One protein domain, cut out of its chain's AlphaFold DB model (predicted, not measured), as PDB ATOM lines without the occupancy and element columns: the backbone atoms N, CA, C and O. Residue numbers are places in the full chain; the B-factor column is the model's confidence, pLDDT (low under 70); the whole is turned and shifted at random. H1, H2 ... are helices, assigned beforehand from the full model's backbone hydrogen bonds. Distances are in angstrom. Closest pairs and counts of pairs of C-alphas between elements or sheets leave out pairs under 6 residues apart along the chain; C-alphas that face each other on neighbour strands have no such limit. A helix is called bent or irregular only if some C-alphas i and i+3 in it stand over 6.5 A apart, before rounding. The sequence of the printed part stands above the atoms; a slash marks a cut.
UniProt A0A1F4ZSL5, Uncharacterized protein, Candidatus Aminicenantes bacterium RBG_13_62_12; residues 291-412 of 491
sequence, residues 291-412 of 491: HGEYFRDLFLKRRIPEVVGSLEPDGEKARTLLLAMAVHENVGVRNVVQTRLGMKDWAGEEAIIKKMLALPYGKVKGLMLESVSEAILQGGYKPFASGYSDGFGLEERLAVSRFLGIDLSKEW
ATOM      1  N   HIS A 291     -16.239 -39.284  17.691       74.94
ATOM      2  CA  HIS A 291     -16.254 -37.812  17.633       74.94
ATOM      3  C   HIS A 291     -17.275 -37.261  16.627       74.94
ATOM      4  O   HIS A 291     -17.941 -36.270  16.921       74.94
ATOM      5  N   GLY A 292     -17.404 -37.906  15.465       79.62
ATOM      6  CA  GLY A 292     -18.353 -37.499  14.431       79.62
ATOM      7  C   GLY A 292     -19.799 -37.538  14.922       79.62
ATOM      8  O   GLY A 292     -20.523 -36.548  14.825       79.62
ATOM      9  N   GLU A 293     -20.178 -38.661  15.531       82.88
ATOM     10  CA  GLU A 293     -21.497 -38.873  16.131       82.88
ATOM     11  C   GLU A 293     -21.797 -37.869  17.244       82.88
ATOM     12  O   GLU A 293     -22.853 -37.246  17.233       82.88
ATOM     13  N   TYR A 294     -20.854 -37.645  18.163       83.31
ATOM     14  CA  TYR A 294     -21.047 -36.730  19.291       83.31
ATOM     15  C   TYR A 294     -21.351 -35.293  18.853       83.31
ATOM     16  O   TYR A 294     -22.289 -34.670  19.348       83.31
ATOM     17  N   PHE A 295     -20.577 -34.753  17.907       86.12
ATOM     18  CA  PHE A 295     -20.776 -33.376  17.447       86.12
ATOM     19  C   PHE A 295     -21.964 -33.228  16.494       86.12
ATOM     20  O   PHE A 295     -22.567 -32.152  16.435       86.12
ATOM     21  N   ARG A 296     -22.335 -34.300  15.783       87.31
ATOM     22  CA  ARG A 296     -23.609 -34.368  15.059       87.31
ATOM     23  C   ARG A 296     -24.773 -34.293  16.038       87.31
ATOM     24  O   ARG A 296     -25.676 -33.481  15.849       87.31
ATOM     25  N   ASP A 297     -24.707 -35.077  17.105       85.69
ATOM     26  CA  ASP A 297     -25.736 -35.116  18.132       85.69
ATOM     27  C   ASP A 297     -25.920 -33.750  18.796       85.69
ATOM     28  O   ASP A 297     -27.020 -33.201  18.830       85.69
ATOM     29  N   LEU A 298     -24.815 -33.137  19.229       84.81
ATOM     30  CA  LEU A 298     -24.813 -31.826  19.872       84.81
ATOM     31  C   LEU A 298     -25.389 -30.719  18.974       84.81
ATOM     32  O   LEU A 298     -26.054 -29.798  19.455       84.81
ATOM     33  N   PHE A 299     -25.137 -30.786  17.665       88.81
ATOM     34  CA  PHE A 299     -25.751 -29.876  16.702       88.81
ATOM     35  C   PHE A 299     -27.267 -30.095  16.621       88.81
ATOM     36  O   PHE A 299     -28.031 -29.141  16.767       88.81
ATOM     37  N   LEU A 300     -27.711 -31.343  16.451       88.12
ATOM     38  CA  LEU A 300     -29.131 -31.676  16.322       88.12
ATOM     39  C   LEU A 300     -29.931 -31.333  17.582       88.12
ATOM     40  O   LEU A 300     -31.033 -30.800  17.467       88.12
ATOM     41  N   LYS A 301     -29.357 -31.539  18.775       84.88
ATOM     42  CA  LYS A 301     -29.957 -31.138  20.059       84.88
ATOM     43  C   LYS A 301     -30.311 -29.654  20.125       84.88
ATOM     44  O   LYS A 301     -31.292 -29.297  20.768       84.88
ATOM     45  N   ARG A 302     -29.514 -28.800  19.478       84.75
ATOM     46  CA  ARG A 302     -29.741 -27.350  19.410       84.75
ATOM     47  C   ARG A 302     -30.683 -26.989  18.264       84.75
ATOM     48  O   ARG A 302     -31.646 -26.256  18.461       84.75
ATOM     49  N   ARG A 303     -30.433 -27.547  17.076       88.06
ATOM     50  CA  ARG A 303     -31.106 -27.144  15.837       88.06
ATOM     51  C   ARG A 303     -32.541 -27.649  15.717       88.06
ATOM     52  O   ARG A 303     -33.395 -26.917  15.222       88.06
ATOM     53  N   ILE A 304     -32.827 -28.874  16.163       87.88
ATOM     54  CA  ILE A 304     -34.180 -29.446  16.080       87.88
ATOM     55  C   ILE A 304     -35.186 -28.561  16.832       87.88
ATOM     56  O   ILE A 304     -36.137 -28.132  16.180       87.88
ATOM     57  N   PRO A 305     -34.983 -28.198  18.120       82.69
ATOM     58  CA  PRO A 305     -35.901 -27.316  18.843       82.69
ATOM     59  C   PRO A 305     -36.141 -25.954  18.181       82.69
ATOM     60  O   PRO A 305     -37.260 -25.449  18.242       82.69
ATOM     61  N   GLU A 306     -35.131 -25.364  17.532       84.81
ATOM     62  CA  GLU A 306     -35.276 -24.095  16.804       84.81
ATOM     63  C   GLU A 306     -36.232 -24.226  15.615       84.81
ATOM     64  O   GLU A 306     -37.164 -23.433  15.474       84.81
ATOM     65  N   VAL A 307     -36.017 -25.238  14.767       87.00
ATOM     66  CA  VAL A 307     -36.841 -25.463  13.569       87.00
ATOM     67  C   VAL A 307     -38.261 -25.840  13.971       87.00
ATOM     68  O   VAL A 307     -39.220 -25.268  13.460       87.00
ATOM     69  N   VAL A 308     -38.381 -26.744  14.940       83.19
ATOM     70  CA  VAL A 308     -39.626 -27.128  15.611       83.19
ATOM     71  C   VAL A 308     -40.348 -25.855  16.072       83.19
ATOM     72  O   VAL A 308     -41.468 -25.608  15.630       83.19
ATOM     73  N   GLY A 309     -39.713 -24.987  16.861       77.88
ATOM     74  CA  GLY A 309     -40.330 -23.757  17.373       77.88
ATOM     75  C   GLY A 309     -40.852 -22.772  16.315       77.88
ATOM     76  O   GLY A 309     -41.631 -21.887  16.662       77.88
ATOM     77  N   SER A 310     -40.451 -22.925  15.049       84.00
ATOM     78  CA  SER A 310     -40.915 -22.113  13.916       84.00
ATOM     79  C   SER A 310     -42.050 -22.744  13.095       84.00
ATOM     80  O   SER A 310     -42.552 -22.105  12.171       84.00
ATOM     81  N   LEU A 311     -42.458 -23.982  13.394       84.25
ATOM     82  CA  LEU A 311     -43.522 -24.671  12.660       84.25
ATOM     83  C   LEU A 311     -44.907 -24.081  12.960       84.25
ATOM     84  O   LEU A 311     -45.210 -23.690  14.087       84.25
ATOM     85  N   GLU A 312     -45.783 -24.101  11.954       81.69
ATOM     86  CA  GLU A 312     -47.202 -23.792  12.143       81.69
ATOM     87  C   GLU A 312     -47.863 -24.851  13.047       81.69
ATOM     88  O   GLU A 312     -47.772 -26.042  12.729       81.69
ATOM     89  N   PRO A 313     -48.558 -24.462  14.137       71.62
ATOM     90  CA  PRO A 313     -49.106 -25.406  15.119       71.62
ATOM     91  C   PRO A 313     -50.051 -26.462  14.534       71.62
ATOM     92  O   PRO A 313     -50.037 -27.617  14.956       71.62
ATOM     93  N   ASP A 314     -50.837 -26.080  13.528       72.38
ATOM     94  CA  ASP A 314     -51.781 -26.967  12.842       72.38
ATOM     95  C   ASP A 314     -51.232 -27.577  11.546       72.38
ATOM     96  O   ASP A 314     -51.925 -28.342  10.866       72.38
ATOM     97  N   GLY A 315     -49.975 -27.278  11.220       81.44
ATOM     98  CA  GLY A 315     -49.307 -27.763  10.026       81.44
ATOM     99  C   GLY A 315     -49.048 -29.270  10.053       81.44
ATOM    100  O   GLY A 315     -48.986 -29.920  11.101       81.44
ATOM    101  N   GLU A 316     -48.842 -29.836   8.862       88.00
ATOM    102  CA  GLU A 316     -48.552 -31.260   8.672       88.00
ATOM    103  C   GLU A 316     -47.362 -31.732   9.514       88.00
ATOM    104  O   GLU A 316     -47.478 -32.696  10.272       88.00
ATOM    105  N   LYS A 317     -46.235 -31.012   9.443       87.38
ATOM    106  CA  LYS A 317     -45.016 -31.375  10.176       87.38
ATOM    107  C   LYS A 317     -45.227 -31.375  11.690       87.38
ATOM    108  O   LYS A 317     -44.792 -32.313  12.352       87.38
ATOM    109  N   ALA A 318     -45.917 -30.367  12.225       81.06
ATOM    110  CA  ALA A 318     -46.159 -30.240  13.659       81.06
ATOM    111  C   ALA A 318     -47.031 -31.387  14.191       81.06
ATOM    112  O   ALA A 318     -46.685 -32.020  15.189       81.06
ATOM    113  N   ARG A 319     -48.118 -31.713  13.484       81.06
ATOM    114  CA  ARG A 319     -49.037 -32.792  13.874       81.06
ATOM    115  C   ARG A 319     -48.414 -34.181  13.740       81.06
ATOM    116  O   ARG A 319     -48.625 -35.021  14.611       81.06
ATOM    117  N   THR A 320     -47.620 -34.419  12.697       87.38
ATOM    118  CA  THR A 320     -46.892 -35.686  12.522       87.38
ATOM    119  C   THR A 320     -45.847 -35.890  13.614       87.38
ATOM    120  O   THR A 320     -45.777 -36.973  14.196       87.38
ATOM    121  N   LEU A 321     -45.078 -34.848  13.943       83.56
ATOM    122  CA  LEU A 321     -44.091 -34.889  15.023       83.56
ATOM    123  C   LEU A 321     -44.735 -35.175  16.378       83.56
ATOM    124  O   LEU A 321     -44.266 -36.045  17.108       83.56
ATOM    125  N   LEU A 322     -45.846 -34.508  16.678       78.69
ATOM    126  CA  LEU A 322     -46.562 -34.726  17.923       78.69
ATOM    127  C   LEU A 322     -47.107 -36.149  18.037       78.69
ATOM    128  O   LEU A 322     -46.933 -36.787  19.072       78.69
ATOM    129  N   LEU A 323     -47.751 -36.661  16.984       79.88
ATOM    130  CA  LEU A 323     -48.244 -38.032  17.009       79.88
ATOM    131  C   LEU A 323     -47.081 -39.010  17.209       79.88
ATOM    132  O   LEU A 323     -47.208 -39.940  17.999       79.88
ATOM    133  N   ALA A 324     -45.941 -38.780  16.548       83.25
ATOM    134  CA  ALA A 324     -44.740 -39.587  16.737       83.25
ATOM    135  C   ALA A 324     -44.246 -39.557  18.197       83.25
ATOM    136  O   ALA A 324     -43.936 -40.617  18.737       83.25
ATOM    137  N   MET A 325     -44.242 -38.393  18.860       77.75
ATOM    138  CA  MET A 325     -43.894 -38.290  20.287       77.75
ATOM    139  C   MET A 325     -44.894 -38.991  21.191       77.75
ATOM    140  O   MET A 325     -44.494 -39.780  22.037       77.75
ATOM    141  N   ALA A 326     -46.191 -38.746  21.004       75.50
ATOM    142  CA  ALA A 326     -47.231 -39.350  21.831       75.50
ATOM    143  C   ALA A 326     -47.166 -40.881  21.757       75.50
ATOM    144  O   ALA A 326     -47.294 -41.580  22.755       75.50
ATOM    145  N   VAL A 327     -46.903 -41.406  20.565       77.38
ATOM    146  CA  VAL A 327     -46.700 -42.830  20.314       77.38
ATOM    147  C   VAL A 327     -45.398 -43.363  20.942       77.38
ATOM    148  O   VAL A 327     -45.352 -44.509  21.404       77.38
ATOM    149  N   HIS A 328     -44.335 -42.557  20.942       76.69
ATOM    150  CA  HIS A 328     -43.053 -42.903  21.549       76.69
ATOM    151  C   HIS A 328     -43.145 -42.937  23.080       76.69
ATOM    152  O   HIS A 328     -42.758 -43.929  23.684       76.69
ATOM    153  N   GLU A 329     -43.737 -41.921  23.705       70.56
ATOM    154  CA  GLU A 329     -43.770 -41.757  25.163       70.56
ATOM    155  C   GLU A 329     -44.918 -42.520  25.845       70.56
ATOM    156  O   GLU A 329     -44.806 -42.886  27.014       70.56
ATOM    157  N   ASN A 330     -46.024 -42.793  25.142       67.19
ATOM    158  CA  ASN A 330     -47.217 -43.400  25.735       67.19
ATOM    159  C   ASN A 330     -47.573 -44.742  25.074       67.19
ATOM    160  O   ASN A 330     -48.082 -44.811  23.954       67.19
ATOM    161  N   VAL A 331     -47.376 -45.829  25.828       67.19
ATOM    162  CA  VAL A 331     -47.674 -47.210  25.403       67.19
ATOM    163  C   VAL A 331     -49.159 -47.417  25.065       67.19
ATOM    164  O   VAL A 331     -49.488 -48.200  24.178       67.19
ATOM    165  N   GLY A 332     -50.080 -46.706  25.721       63.09
ATOM    166  CA  GLY A 332     -51.510 -46.760  25.405       63.09
ATOM    167  C   GLY A 332     -51.809 -46.194  24.017       63.09
ATOM    168  O   GLY A 332     -52.415 -46.874  23.186       63.09
ATOM    169  N   VAL A 333     -51.309 -44.987  23.732       69.19
ATOM    170  CA  VAL A 333     -51.417 -44.352  22.404       69.19
ATOM    171  C   VAL A 333     -50.757 -45.231  21.345       69.19
ATOM    172  O   VAL A 333     -51.340 -45.474  20.287       69.19
ATOM    173  N   ARG A 334     -49.580 -45.781  21.661       76.25
ATOM    174  CA  ARG A 334     -48.857 -46.740  20.824       76.25
ATOM    175  C   ARG A 334     -49.733 -47.925  20.419       76.25
ATOM    176  O   ARG A 334     -49.882 -48.187  19.228       76.25
ATOM    177  N   ASN A 335     -50.362 -48.593  21.385       69.62
ATOM    178  CA  ASN A 335     -51.211 -49.763  21.146       69.62
ATOM    179  C   ASN A 335     -52.450 -49.423  20.300       69.62
ATOM    180  O   ASN A 335     -52.831 -50.189  19.410       69.62
ATOM    181  N   VAL A 336     -53.070 -48.262  20.539       70.06
ATOM    182  CA  VAL A 336     -54.212 -47.784  19.741       70.06
ATOM    183  C   VAL A 336     -53.793 -47.539  18.292       70.06
ATOM    184  O   VAL A 336     -54.460 -48.013  17.369       70.06
ATOM    185  N   VAL A 337     -52.677 -46.838  18.075       75.81
ATOM    186  CA  VAL A 337     -52.152 -46.544  16.734       75.81
ATOM    187  C   VAL A 337     -51.737 -47.826  16.010       75.81
ATOM    188  O   VAL A 337     -52.103 -48.005  14.849       75.81
ATOM    189  N   GLN A 338     -51.056 -48.751  16.690       75.88
ATOM    190  CA  GLN A 338     -50.699 -50.070  16.152       75.88
ATOM    191  C   GLN A 338     -51.927 -50.847  15.678       75.88
ATOM    192  O   GLN A 338     -51.944 -51.352  14.555       75.88
ATOM    193  N   THR A 339     -52.974 -50.888  16.507       73.12
ATOM    194  CA  THR A 339     -54.231 -51.574  16.186       73.12
ATOM    195  C   THR A 339     -54.895 -50.950  14.961       73.12
ATOM    196  O   THR A 339     -55.274 -51.664  14.035       73.12
ATOM    197  N   ARG A 340     -54.986 -49.613  14.907       76.50
ATOM    198  CA  ARG A 340     -55.591 -48.890  13.773       76.50
ATOM    199  C   ARG A 340     -54.802 -49.036  12.474       76.50
ATOM    200  O   ARG A 340     -55.398 -49.047  11.402       76.50
ATOM    201  N   LEU A 341     -53.477 -49.136  12.558       78.25
ATOM    202  CA  LEU A 341     -52.605 -49.330  11.399       78.25
ATOM    203  C   LEU A 341     -52.440 -50.804  10.998       78.25
ATOM    204  O   LEU A 341     -51.837 -51.074   9.960       78.25
ATOM    205  N   GLY A 342     -52.949 -51.753  11.792       73.06
ATOM    206  CA  GLY A 342     -52.793 -53.189  11.548       73.06
ATOM    207  C   GLY A 342     -51.341 -53.674  11.635       73.06
ATOM    208  O   GLY A 342     -50.992 -54.679  11.016       73.06
ATOM    209  N   MET A 343     -50.474 -52.962  12.359       67.81
ATOM    210  CA  MET A 343     -49.047 -53.282  12.455       67.81
ATOM    211  C   MET A 343     -48.791 -54.147  13.688       67.81
ATOM    212  O   MET A 343     -48.926 -53.665  14.809       67.81
ATOM    213  N   LYS A 344     -48.409 -55.412  13.482       56.56
ATOM    214  CA  LYS A 344     -48.168 -56.372  14.576       56.56
ATOM    215  C   LYS A 344     -46.756 -56.298  15.174       56.56
ATOM    216  O   LYS A 344     -46.607 -56.571  16.356       56.56
ATOM    217  N   ASP A 345     -45.764 -55.838  14.402       57.47
ATOM    218  CA  ASP A 345     -44.349 -55.866  14.803       57.47
ATOM    219  C   ASP A 345     -43.709 -54.466  14.791       57.47
ATOM    220  O   ASP A 345     -43.188 -53.957  13.785       57.47
ATOM    221  N   TRP A 346     -43.743 -53.798  15.941       66.25
ATOM    222  CA  TRP A 346     -42.938 -52.605  16.198       66.25
ATOM    223  C   TRP A 346     -41.668 -53.010  16.946       66.25
ATOM    224  O   TRP A 346     -41.630 -53.012  18.168       66.25
ATOM    225  N   ALA A 347     -40.634 -53.403  16.204       50.84
ATOM    226  CA  ALA A 347     -39.336 -53.728  16.786       50.84
ATOM    227  C   ALA A 347     -38.592 -52.454  17.237       50.84
ATOM    228  O   ALA A 347     -38.206 -51.669  16.379       50.84
ATOM    229  N   GLY A 348     -38.376 -52.283  18.550       58.91
ATOM    230  CA  GLY A 348     -37.503 -51.257  19.153       58.91
ATOM    231  C   GLY A 348     -38.042 -49.816  19.140       58.91
ATOM    232  O   GLY A 348     -38.764 -49.427  18.225       58.91
ATOM    233  N   GLU A 349     -37.681 -49.011  20.150       56.84
ATOM    234  CA  GLU A 349     -38.096 -47.598  20.281       56.84
ATOM    235  C   GLU A 349     -37.598 -46.729  19.108       56.84
ATOM    236  O   GLU A 349     -38.378 -45.969  18.530       56.84
ATOM    237  N   GLU A 350     -36.369 -46.961  18.638       59.94
ATOM    238  CA  GLU A 350     -35.761 -46.254  17.497       59.94
ATOM    239  C   GLU A 350     -36.556 -46.397  16.181       59.94
ATOM    240  O   GLU A 350     -36.611 -45.478  15.355       59.94
ATOM    241  N   ALA A 351     -37.209 -47.545  15.954       69.31
ATOM    242  CA  ALA A 351     -37.980 -47.776  14.732       69.31
ATOM    243  C   ALA A 351     -39.351 -47.090  14.762       69.31
ATOM    244  O   ALA A 351     -39.954 -46.889  13.705       69.31
ATOM    245  N   ILE A 352     -39.856 -46.744  15.949       76.25
ATOM    246  CA  ILE A 352     -41.186 -46.157  16.131       76.25
ATOM    247  C   ILE A 352     -41.235 -44.781  15.486       76.25
ATOM    248  O   ILE A 352     -42.074 -44.537  14.620       76.25
ATOM    249  N   ILE A 353     -40.298 -43.904  15.851       79.94
ATOM    250  CA  ILE A 353     -40.232 -42.543  15.313       79.94
ATOM    251  C   ILE A 353     -40.058 -42.585  13.794       79.94
ATOM    252  O   ILE A 353     -40.835 -41.964  13.073       79.94
ATOM    253  N   LYS A 354     -39.112 -43.389  13.290       81.88
ATOM    254  CA  LYS A 354     -38.878 -43.558  11.844       81.88
ATOM    255  C   LYS A 354     -40.152 -43.990  11.104       81.88
ATOM    256  O   LYS A 354     -40.497 -43.394  10.085       81.88
ATOM    257  N   LYS A 355     -40.882 -44.983  11.628       83.56
ATOM    258  CA  LYS A 355     -42.146 -45.465  11.042       83.56
ATOM    259  C   LYS A 355     -43.236 -44.395  11.061       83.56
ATOM    260  O   LYS A 355     -43.935 -44.242  10.066       83.56
ATOM    261  N   MET A 356     -43.367 -43.654  12.161       86.00
ATOM    262  CA  MET A 356     -44.383 -42.608  12.305       86.00
ATOM    263  C   MET A 356     -44.133 -41.425  11.369       86.00
ATOM    264  O   MET A 356     -45.065 -40.969  10.710       86.00
ATOM    265  N   LEU A 357     -42.883 -40.970  11.253       87.25
ATOM    266  CA  LEU A 357     -42.501 -39.868  10.362       87.25
ATOM    267  C   LEU A 357     -42.625 -40.228   8.872       87.25
ATOM    268  O   LEU A 357     -42.738 -39.334   8.038       87.25
ATOM    269  N   ALA A 358     -42.624 -41.520   8.532       86.44
ATOM    270  CA  ALA A 358     -42.819 -42.006   7.167       86.44
ATOM    271  C   ALA A 358     -44.301 -42.137   6.755       86.44
ATOM    272  O   ALA A 358     -44.591 -42.445   5.596       86.44
ATOM    273  N   LEU A 359     -45.255 -41.947   7.676       85.06
ATOM    274  CA  LEU A 359     -46.677 -42.056   7.354       85.06
ATOM    275  C   LEU A 359     -47.148 -40.863   6.507       85.06
ATOM    276  O   LEU A 359     -46.865 -39.717   6.854       85.06
ATOM    277  N   PRO A 360     -47.965 -41.093   5.460       87.62
ATOM    278  CA  PRO A 360     -48.640 -40.005   4.761       87.62
ATOM    279  C   PRO A 360     -49.512 -39.205   5.730       87.62
ATOM    280  O   PRO A 360     -50.264 -39.792   6.517       87.62
ATOM    281  N   TYR A 361     -49.498 -37.877   5.626       85.38
ATOM    282  CA  TYR A 361     -50.228 -37.021   6.561       85.38
ATOM    283  C   TYR A 361     -51.734 -37.293   6.624       85.38
ATOM    284  O   TYR A 361     -52.326 -37.215   7.696       85.38
ATOM    285  N   GLY A 362     -52.364 -37.720   5.524       83.31
ATOM    286  CA  GLY A 362     -53.769 -38.149   5.547       83.31
ATOM    287  C   GLY A 362     -54.041 -39.278   6.553       83.31
ATOM    288  O   GLY A 362     -55.064 -39.262   7.236       83.31
ATOM    289  N   LYS A 363     -53.096 -40.219   6.715       82.69
ATOM    290  CA  LYS A 363     -53.178 -41.273   7.739       82.69
ATOM    291  C   LYS A 363     -52.909 -40.725   9.136       82.69
ATOM    292  O   LYS A 363     -53.646 -41.064  10.053       82.69
ATOM    293  N   VAL A 364     -51.906 -39.859   9.293       82.75
ATOM    294  CA  VAL A 364     -51.604 -39.185  10.573       82.75
ATOM    295  C   VAL A 364     -52.834 -38.438  11.083       82.75
ATOM    296  O   VAL A 364     -53.259 -38.641  12.217       82.75
ATOM    297  N   LYS A 365     -53.469 -37.639  10.222       81.56
ATOM    298  CA  LYS A 365     -54.686 -36.888  10.540       81.56
ATOM    299  C   LYS A 365     -55.826 -37.802  10.997       81.56
ATOM    300  O   LYS A 365     -56.512 -37.456  11.948       81.56
ATOM    301  N   GLY A 366     -56.006 -38.966  10.367       77.81
ATOM    302  CA  GLY A 366     -57.013 -39.953  10.782       77.81
ATOM    303  C   GLY A 366     -56.703 -40.675  12.105       77.81
ATOM    304  O   GLY A 366     -57.592 -41.285  12.699       77.81
ATOM    305  N   LEU A 367     -55.454 -40.624  12.575       75.38
ATOM    306  CA  LEU A 367     -55.020 -41.225  13.838       75.38
ATOM    307  C   LEU A 367     -55.064 -40.251  15.020       75.38
ATOM    308  O   LEU A 367     -55.184 -40.706  16.156       75.38
ATOM    309  N   MET A 368     -54.969 -38.945  14.768       70.75
ATOM    310  CA  MET A 368     -55.023 -37.914  15.808       70.75
ATOM    311  C   MET A 368     -56.376 -37.956  16.532       70.75
ATOM    312  O   MET A 368     -57.430 -37.867  15.906       70.75
ATOM    313  N   LEU A 369     -56.345 -38.103  17.858       61.28
ATOM    314  CA  LEU A 369     -57.532 -37.999  18.714       61.28
ATOM    315  C   LEU A 369     -57.867 -36.517  18.963       61.28
ATOM    316  O   LEU A 369     -56.967 -35.672  18.979       61.28
ATOM    317  N   GLU A 370     -59.143 -36.195  19.197       56.28
ATOM    318  CA  GLU A 370     -59.582 -34.824  19.526       56.28
ATOM    319  C   GLU A 370     -58.847 -34.279  20.763       56.28
ATOM    320  O   GLU A 370     -58.335 -33.161  20.731       56.28
ATOM    321  N   SER A 371     -58.647 -35.114  21.787       52.66
ATOM    322  CA  SER A 371     -57.906 -34.769  23.009       52.66
ATOM    323  C   SER A 371     -56.429 -34.431  22.769       52.66
ATOM    324  O   SER A 371     -55.887 -33.519  23.389       52.66
ATOM    325  N   VAL A 372     -55.770 -35.129  21.838       57.81
ATOM    326  CA  VAL A 372     -54.382 -34.835  21.447       57.81
ATOM    327  C   VAL A 372     -54.316 -33.491  20.727       57.81
ATOM    328  O   VAL A 372     -53.377 -32.733  20.945       57.81
ATOM    329  N   SER A 373     -55.329 -33.167  19.921       57.81
ATOM    330  CA  SER A 373     -55.416 -31.882  19.219       57.81
ATOM    331  C   SER A 373     -55.622 -30.714  20.193       57.81
ATOM    332  O   SER A 373     -54.937 -29.699  20.090       57.81
ATOM    333  N   GLU A 374     -56.495 -30.867  21.192       55.09
ATOM    334  CA  GLU A 374     -56.730 -29.847  22.224       55.09
ATOM    335  C   GLU A 374     -55.520 -29.630  23.145       55.09
ATOM    336  O   GLU A 374     -55.196 -28.489  23.484       55.09
ATOM    337  N   ALA A 375     -54.803 -30.698  23.509       53.53
ATOM    338  CA  ALA A 375     -53.617 -30.597  24.358       53.53
ATOM    339  C   ALA A 375     -52.489 -29.758  23.719       53.53
ATOM    340  O   ALA A 375     -51.757 -29.073  24.436       53.53
ATOM    341  N   ILE A 376     -52.379 -29.746  22.382       50.88
ATOM    342  CA  ILE A 376     -51.450 -28.876  21.630       50.88
ATOM    343  C   ILE A 376     -51.861 -27.412  21.761       50.88
ATOM    344  O   ILE A 376     -51.032 -26.556  22.080       50.88
ATOM    345  N   LEU A 377     -53.143 -27.131  21.508       53.50
ATOM    346  CA  LEU A 377     -53.690 -25.776  21.489       53.50
ATOM    347  C   LEU A 377     -53.593 -25.117  22.871       53.50
ATOM    348  O   LEU A 377     -53.373 -23.912  22.965       53.50
ATOM    349  N   GLN A 378     -53.701 -25.910  23.942       52.31
ATOM    350  CA  GLN A 378     -53.644 -25.429  25.325       52.31
ATOM    351  C   GLN A 378     -52.238 -25.464  25.950       52.31
ATOM    352  O   GLN A 378     -51.963 -24.695  26.871       52.31
ATOM    353  N   GLY A 379     -51.351 -26.366  25.509       49.22
ATOM    354  CA  GLY A 379     -50.050 -26.616  26.146       49.22
ATOM    355  C   GLY A 379     -48.886 -25.776  25.618       49.22
ATOM    356  O   GLY A 379     -47.862 -25.667  26.294       49.22
ATOM    357  N   GLY A 380     -49.035 -25.173  24.435       50.12
ATOM    358  CA  GLY A 380     -47.936 -24.527  23.725       50.12
ATOM    359  C   GLY A 380     -46.908 -25.555  23.245       50.12
ATOM    360  O   GLY A 380     -46.564 -26.509  23.923       50.12
ATOM    361  N   TYR A 381     -46.375 -25.371  22.048       50.75
ATOM    362  CA  TYR A 381     -45.506 -26.347  21.381       50.75
ATOM    363  C   TYR A 381     -44.134 -26.587  22.074       50.75
ATOM    364  O   TYR A 381     -43.408 -27.533  21.768       50.75
ATOM    365  N   LYS A 382     -43.763 -25.744  23.048       48.41
ATOM    366  CA  LYS A 382     -42.425 -25.691  23.668       48.41
ATOM    367  C   LYS A 382     -42.034 -26.878  24.573       48.41
ATOM    368  O   LYS A 382     -40.879 -27.282  24.474       48.41
ATOM    369  N   PRO A 383     -42.905 -27.465  25.418       49.72
ATOM    370  CA  PRO A 383     -42.542 -28.622  26.244       49.72
ATOM    371  C   PRO A 383     -42.247 -29.877  25.408       49.72
ATOM    372  O   PRO A 383     -41.415 -30.695  25.792       49.72
ATOM    373  N   PHE A 384     -42.870 -29.999  24.230       53.41
ATOM    374  CA  PHE A 384     -42.602 -31.080  23.277       53.41
ATOM    375  C   PHE A 384     -41.245 -30.912  22.579       53.41
ATOM    376  O   PHE A 384     -40.508 -31.878  22.400       53.41
ATOM    377  N   ALA A 385     -40.850 -29.674  22.267       49.62
ATOM    378  CA  ALA A 385     -39.556 -29.380  21.650       49.62
ATOM    379  C   ALA A 385     -38.353 -29.822  22.512       49.62
ATOM    380  O   ALA A 385     -37.366 -30.318  21.970       49.62
ATOM    381  N   SER A 386     -38.446 -29.700  23.844       51.78
ATOM    382  CA  SER A 386     -37.409 -30.182  24.774       51.78
ATOM    383  C   SER A 386     -37.308 -31.709  24.860       51.78
ATOM    384  O   SER A 386     -36.248 -32.230  25.193       51.78
ATOM    385  N   GLY A 387     -38.368 -32.452  24.519       57.25
ATOM    386  CA  GLY A 387     -38.310 -33.918  24.468       57.25
ATOM    387  C   GLY A 387     -37.278 -34.412  23.447       57.25
ATOM    388  O   GLY A 387     -36.508 -35.325  23.732       57.25
ATOM    389  N   TYR A 388     -37.168 -33.733  22.300       58.91
ATOM    390  CA  TYR A 388     -36.214 -34.079  21.241       58.91
ATOM    391  C   TYR A 388     -34.748 -33.774  21.587       58.91
ATOM    392  O   TYR A 388     -33.841 -34.396  21.023       58.91
ATOM    393  N   SER A 389     -34.480 -32.835  22.504       55.97
ATOM    394  CA  SER A 389     -33.105 -32.485  22.877       55.97
ATOM    395  C   SER A 389     -32.474 -33.530  23.789       55.97
ATOM    396  O   SER A 389     -31.304 -33.840  23.600       55.97
ATOM    397  N   ASP A 390     -33.218 -34.151  24.708       56.84
ATOM    398  CA  ASP A 390     -32.621 -35.053  25.710       56.84
ATOM    399  C   ASP A 390     -33.295 -36.424  25.846       56.84
ATOM    400  O   ASP A 390     -32.638 -37.355  26.302       56.84
ATOM    401  N   GLY A 391     -34.539 -36.590  25.389       59.62
ATOM    402  CA  GLY A 391     -35.271 -37.862  25.453       59.62
ATOM    403  C   GLY A 391     -35.047 -38.812  24.269       59.62
ATOM    404  O   GLY A 391     -35.499 -39.948  24.320       59.62
ATOM    405  N   PHE A 392     -34.374 -38.357  23.207       69.06
ATOM    406  CA  PHE A 392     -34.159 -39.112  21.963       69.06
ATOM    407  C   PHE A 392     -32.701 -39.588  21.856       69.06
ATOM    408  O   PHE A 392     -31.786 -38.885  22.296       69.06
ATOM    409  N   GLY A 393     -32.461 -40.751  21.252       75.19
ATOM    410  CA  GLY A 393     -31.132 -41.158  20.803       75.19
ATOM    411  C   GLY A 393     -30.702 -40.419  19.528       75.19
ATOM    412  O   GLY A 393     -31.447 -39.624  18.941       75.19
ATOM    413  N   LEU A 394     -29.457 -40.651  19.097       79.69
ATOM    414  CA  LEU A 394     -28.905 -40.022  17.889       79.69
ATOM    415  C   LEU A 394     -29.686 -40.439  16.631       79.69
ATOM    416  O   LEU A 394     -29.983 -39.602  15.779       79.69
ATOM    417  N   GLU A 395     -30.058 -41.714  16.523       80.50
ATOM    418  CA  GLU A 395     -30.774 -42.256  15.366       80.50
ATOM    419  C   GLU A 395     -32.171 -41.650  15.190       80.50
ATOM    420  O   GLU A 395     -32.597 -41.365  14.064       80.50
ATOM    421  N   GLU A 396     -32.894 -41.398  16.282       80.69
ATOM    422  CA  GLU A 396     -34.188 -40.734  16.212       80.69
ATOM    423  C   GLU A 396     -34.038 -39.246  15.899       80.69
ATOM    424  O   GLU A 396     -34.809 -38.716  15.094       80.69
ATOM    425  N   ARG A 397     -33.017 -38.567  16.447       85.81
ATOM    426  CA  ARG A 397     -32.712 -37.178  16.061       85.81
ATOM    427  C   ARG A 397     -32.372 -37.070  14.579       85.81
ATOM    428  O   ARG A 397     -32.812 -36.121  13.937       85.81
ATOM    429  N   LEU A 398     -31.665 -38.044  14.007       86.06
ATOM    430  CA  LEU A 398     -31.398 -38.088  12.567       86.06
ATOM    431  C   LEU A 398     -32.680 -38.273  11.753       86.06
ATOM    432  O   LEU A 398     -32.882 -37.584  10.753       86.06
ATOM    433  N   ALA A 399     -33.590 -39.141  12.199       86.31
ATOM    434  CA  ALA A 399     -34.889 -39.309  11.552       86.31
ATOM    435  C   ALA A 399     -35.719 -38.011  11.574       86.31
ATOM    436  O   ALA A 399     -36.245 -37.591  10.541       86.31
ATOM    437  N   VAL A 400     -35.781 -37.343  12.731       88.00
ATOM    438  CA  VAL A 400     -36.471 -36.056  12.904       88.00
ATOM    439  C   VAL A 400     -35.811 -34.962  12.062       88.00
ATOM    440  O   VAL A 400     -36.507 -34.218  11.376       88.00
ATOM    441  N   SER A 401     -34.477 -34.900  12.041       89.38
ATOM    442  CA  SER A 401     -33.691 -33.976  11.214       89.38
ATOM    443  C   SER A 401     -34.067 -34.081   9.738       89.38
ATOM    444  O   SER A 401     -34.398 -33.074   9.110       89.38
ATOM    445  N   ARG A 402     -34.087 -35.303   9.187       89.38
ATOM    446  CA  ARG A 402     -34.470 -35.547   7.786       89.38
ATOM    447  C   ARG A 402     -35.912 -35.130   7.508       89.38
ATOM    448  O   ARG A 402     -36.171 -34.486   6.497       89.38
ATOM    449  N   PHE A 403     -36.837 -35.446   8.414       90.12
ATOM    450  CA  PHE A 403     -38.248 -35.067   8.283       90.12
ATOM    451  C   PHE A 403     -38.458 -33.544   8.304       90.12
ATOM    452  O   PHE A 403     -39.253 -32.989   7.539       90.12
ATOM    453  N   LEU A 404     -37.717 -32.843   9.162       90.06
ATOM    454  CA  LEU A 404     -37.744 -31.386   9.238       90.06
ATOM    455  C   LEU A 404     -37.099 -30.728   8.015       90.06
ATOM    456  O   LEU A 404     -37.511 -29.625   7.650       90.06
ATOM    457  N   GLY A 405     -36.188 -31.431   7.340       89.88
ATOM    458  CA  GLY A 405     -35.405 -30.920   6.217       89.88
ATOM    459  C   GLY A 405     -34.111 -30.237   6.658       89.88
ATOM    460  O   GLY A 405     -33.619 -29.378   5.935       89.88
ATOM    461  N   ILE A 406     -33.590 -30.593   7.836       90.56
ATOM    462  CA  ILE A 406     -32.304 -30.099   8.332       90.56
ATOM    463  C   ILE A 406     -31.186 -30.809   7.564       90.56
ATOM    464  O   ILE A 406     -31.067 -32.036   7.615       90.56
ATOM    465  N   ASP A 407     -30.364 -30.032   6.862       88.25
ATOM    466  CA  ASP A 407     -29.265 -30.529   6.033       88.25
ATOM    467  C   ASP A 407     -27.925 -30.273   6.726       88.25
ATOM    468  O   ASP A 407     -27.370 -29.173   6.671       88.25
ATOM    469  N   LEU A 408     -27.372 -31.317   7.352       87.25
ATOM    470  CA  LEU A 408     -26.083 -31.246   8.043       87.25
ATOM    471  C   LEU A 408     -24.965 -30.719   7.143       87.25
ATOM    472  O   LEU A 408     -24.128 -29.967   7.628       87.25
ATOM    473  N   SER A 409     -24.965 -31.054   5.847       86.69
ATOM    474  CA  SER A 409     -23.912 -30.639   4.910       86.69
ATOM    475  C   SER A 409     -23.894 -29.131   4.647       86.69
ATOM    476  O   SER A 409     -22.866 -28.590   4.234       86.69
ATOM    477  N   LYS A 410     -25.010 -28.445   4.915       86.75
ATOM    478  CA  LYS A 410     -25.173 -27.004   4.696       86.75
ATOM    479  C   LYS A 410     -25.263 -26.220   5.994       86.75
ATOM    480  O   LYS A 410     -24.762 -25.103   6.051       86.75
ATOM    481  N   GLU A 411     -25.899 -26.782   7.016       89.56
ATOM    482  CA  GLU A 411     -26.237 -26.065   8.246       89.56
ATOM    483  C   GLU A 411     -25.230 -26.279   9.374       89.56
ATOM    484  O   GLU A 411     -25.153 -25.437  10.268       89.56
ATOM    485  N   TRP A 412     -24.442 -27.362   9.355       90.69
ATOM    486  CA  TRP A 412     -23.458 -27.587  10.410       90.69
ATOM    487  C   TRP A 412     -22.345 -26.534  10.349       90.69
ATOM    488  O   TRP A 412     -21.816 -26.199   9.281       90.69
TER     489      TRP A 412
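What this domain is: This is residues 291 to 412 of the 491 residues of an uncharacterized protein of Candidatus Aminicenantes bacterium RBG_13_62_12 (UniProt A0A1F4ZSL5). The long helix H1 runs along one side of a small all-helix body, with H7 antiparallel beside it and H8 slanting over it. H8, H4 and H2 make a triangle of nearly aligned helices at the core, and H5, H3 and H6 surround H2 on the side away from H1. The printed part has 122 residues with nine named helices, H1 to H9 in chain order, and no named strand; the class is all helix. It is compact, with a radius of gyration of the C-alphas of 14.2 A, and spans 40 by 33 by 22 A.

Where its parts are: H1, residues 291 to 309, begins with C-alpha 291 at (-16.254, -37.812, 17.633) and is 27.9 A long. It has a kink of 26 degrees near residue 302 and is neither bent nor irregular, but only just: C-alphas 302 and 305 are 6.2 A apart. H2, residues 316 to 329, is 20.1 A long and begins with C-alpha 316 at (-48.552, -31.260, 8.672). H3 is residues 331 to 341, 15.0 A; H4, 349 to 357; H5, 361 to 367; H6, 370 to 379; H7, 382 to 390; H8, 394 to 404, 15.1 A. H9, residues 408 to 411, ends with C-alpha 411 at (-26.237, -26.065, 8.246).

How they stand to each other: H1 touches H7 at a shallow tilt of 5 degrees, opposite ways; the closest C-alphas, of Lys 301 and Ser 389, are 4.4 A apart. H1 touches H8 at a steep tilt of 41 degrees, closest at Asp 297 and Leu 394, 5.8 A between C-alphas. H8 touches H4 at 5 degrees, a shallow tilt, the same way, with the C-alphas of Lys 354 and Ala 399 closest at 5.8 A. H2 is the hub: it touches H4 at a shallow tilt of 23 degrees, opposite ways, with the C-alphas of Ala 324 and Met 356 closest at 5.4 A. It touches H5, closest C-alphas Thr 320 and Val 364 at 6.2 A, and touches H3 only at the corner, with residues 326 to 328 alone. It only just touches H8, with 3 pairs of C-alphas within 8 A. H6 is near H2, and H9 near H1. H1 is apart from H3, H4, H5 and H6. Every O i to N i+4 pair is within hydrogen-bond range in H2, H3, H5, H6 and H8; H1 has 12 of 15, H4 3 of 5, and H7 1 of 5 beside 4 of 6 O i to N i+3 pairs.

The domain as a whole: The C-alphas farthest apart, of His 291 and Glu 370, are 43.5 A apart. The printed part has no cut, and no link is long. The mean pLDDT of the printed part is 74.8; residues 343 to 351 and 369 to 392 are among those under 70.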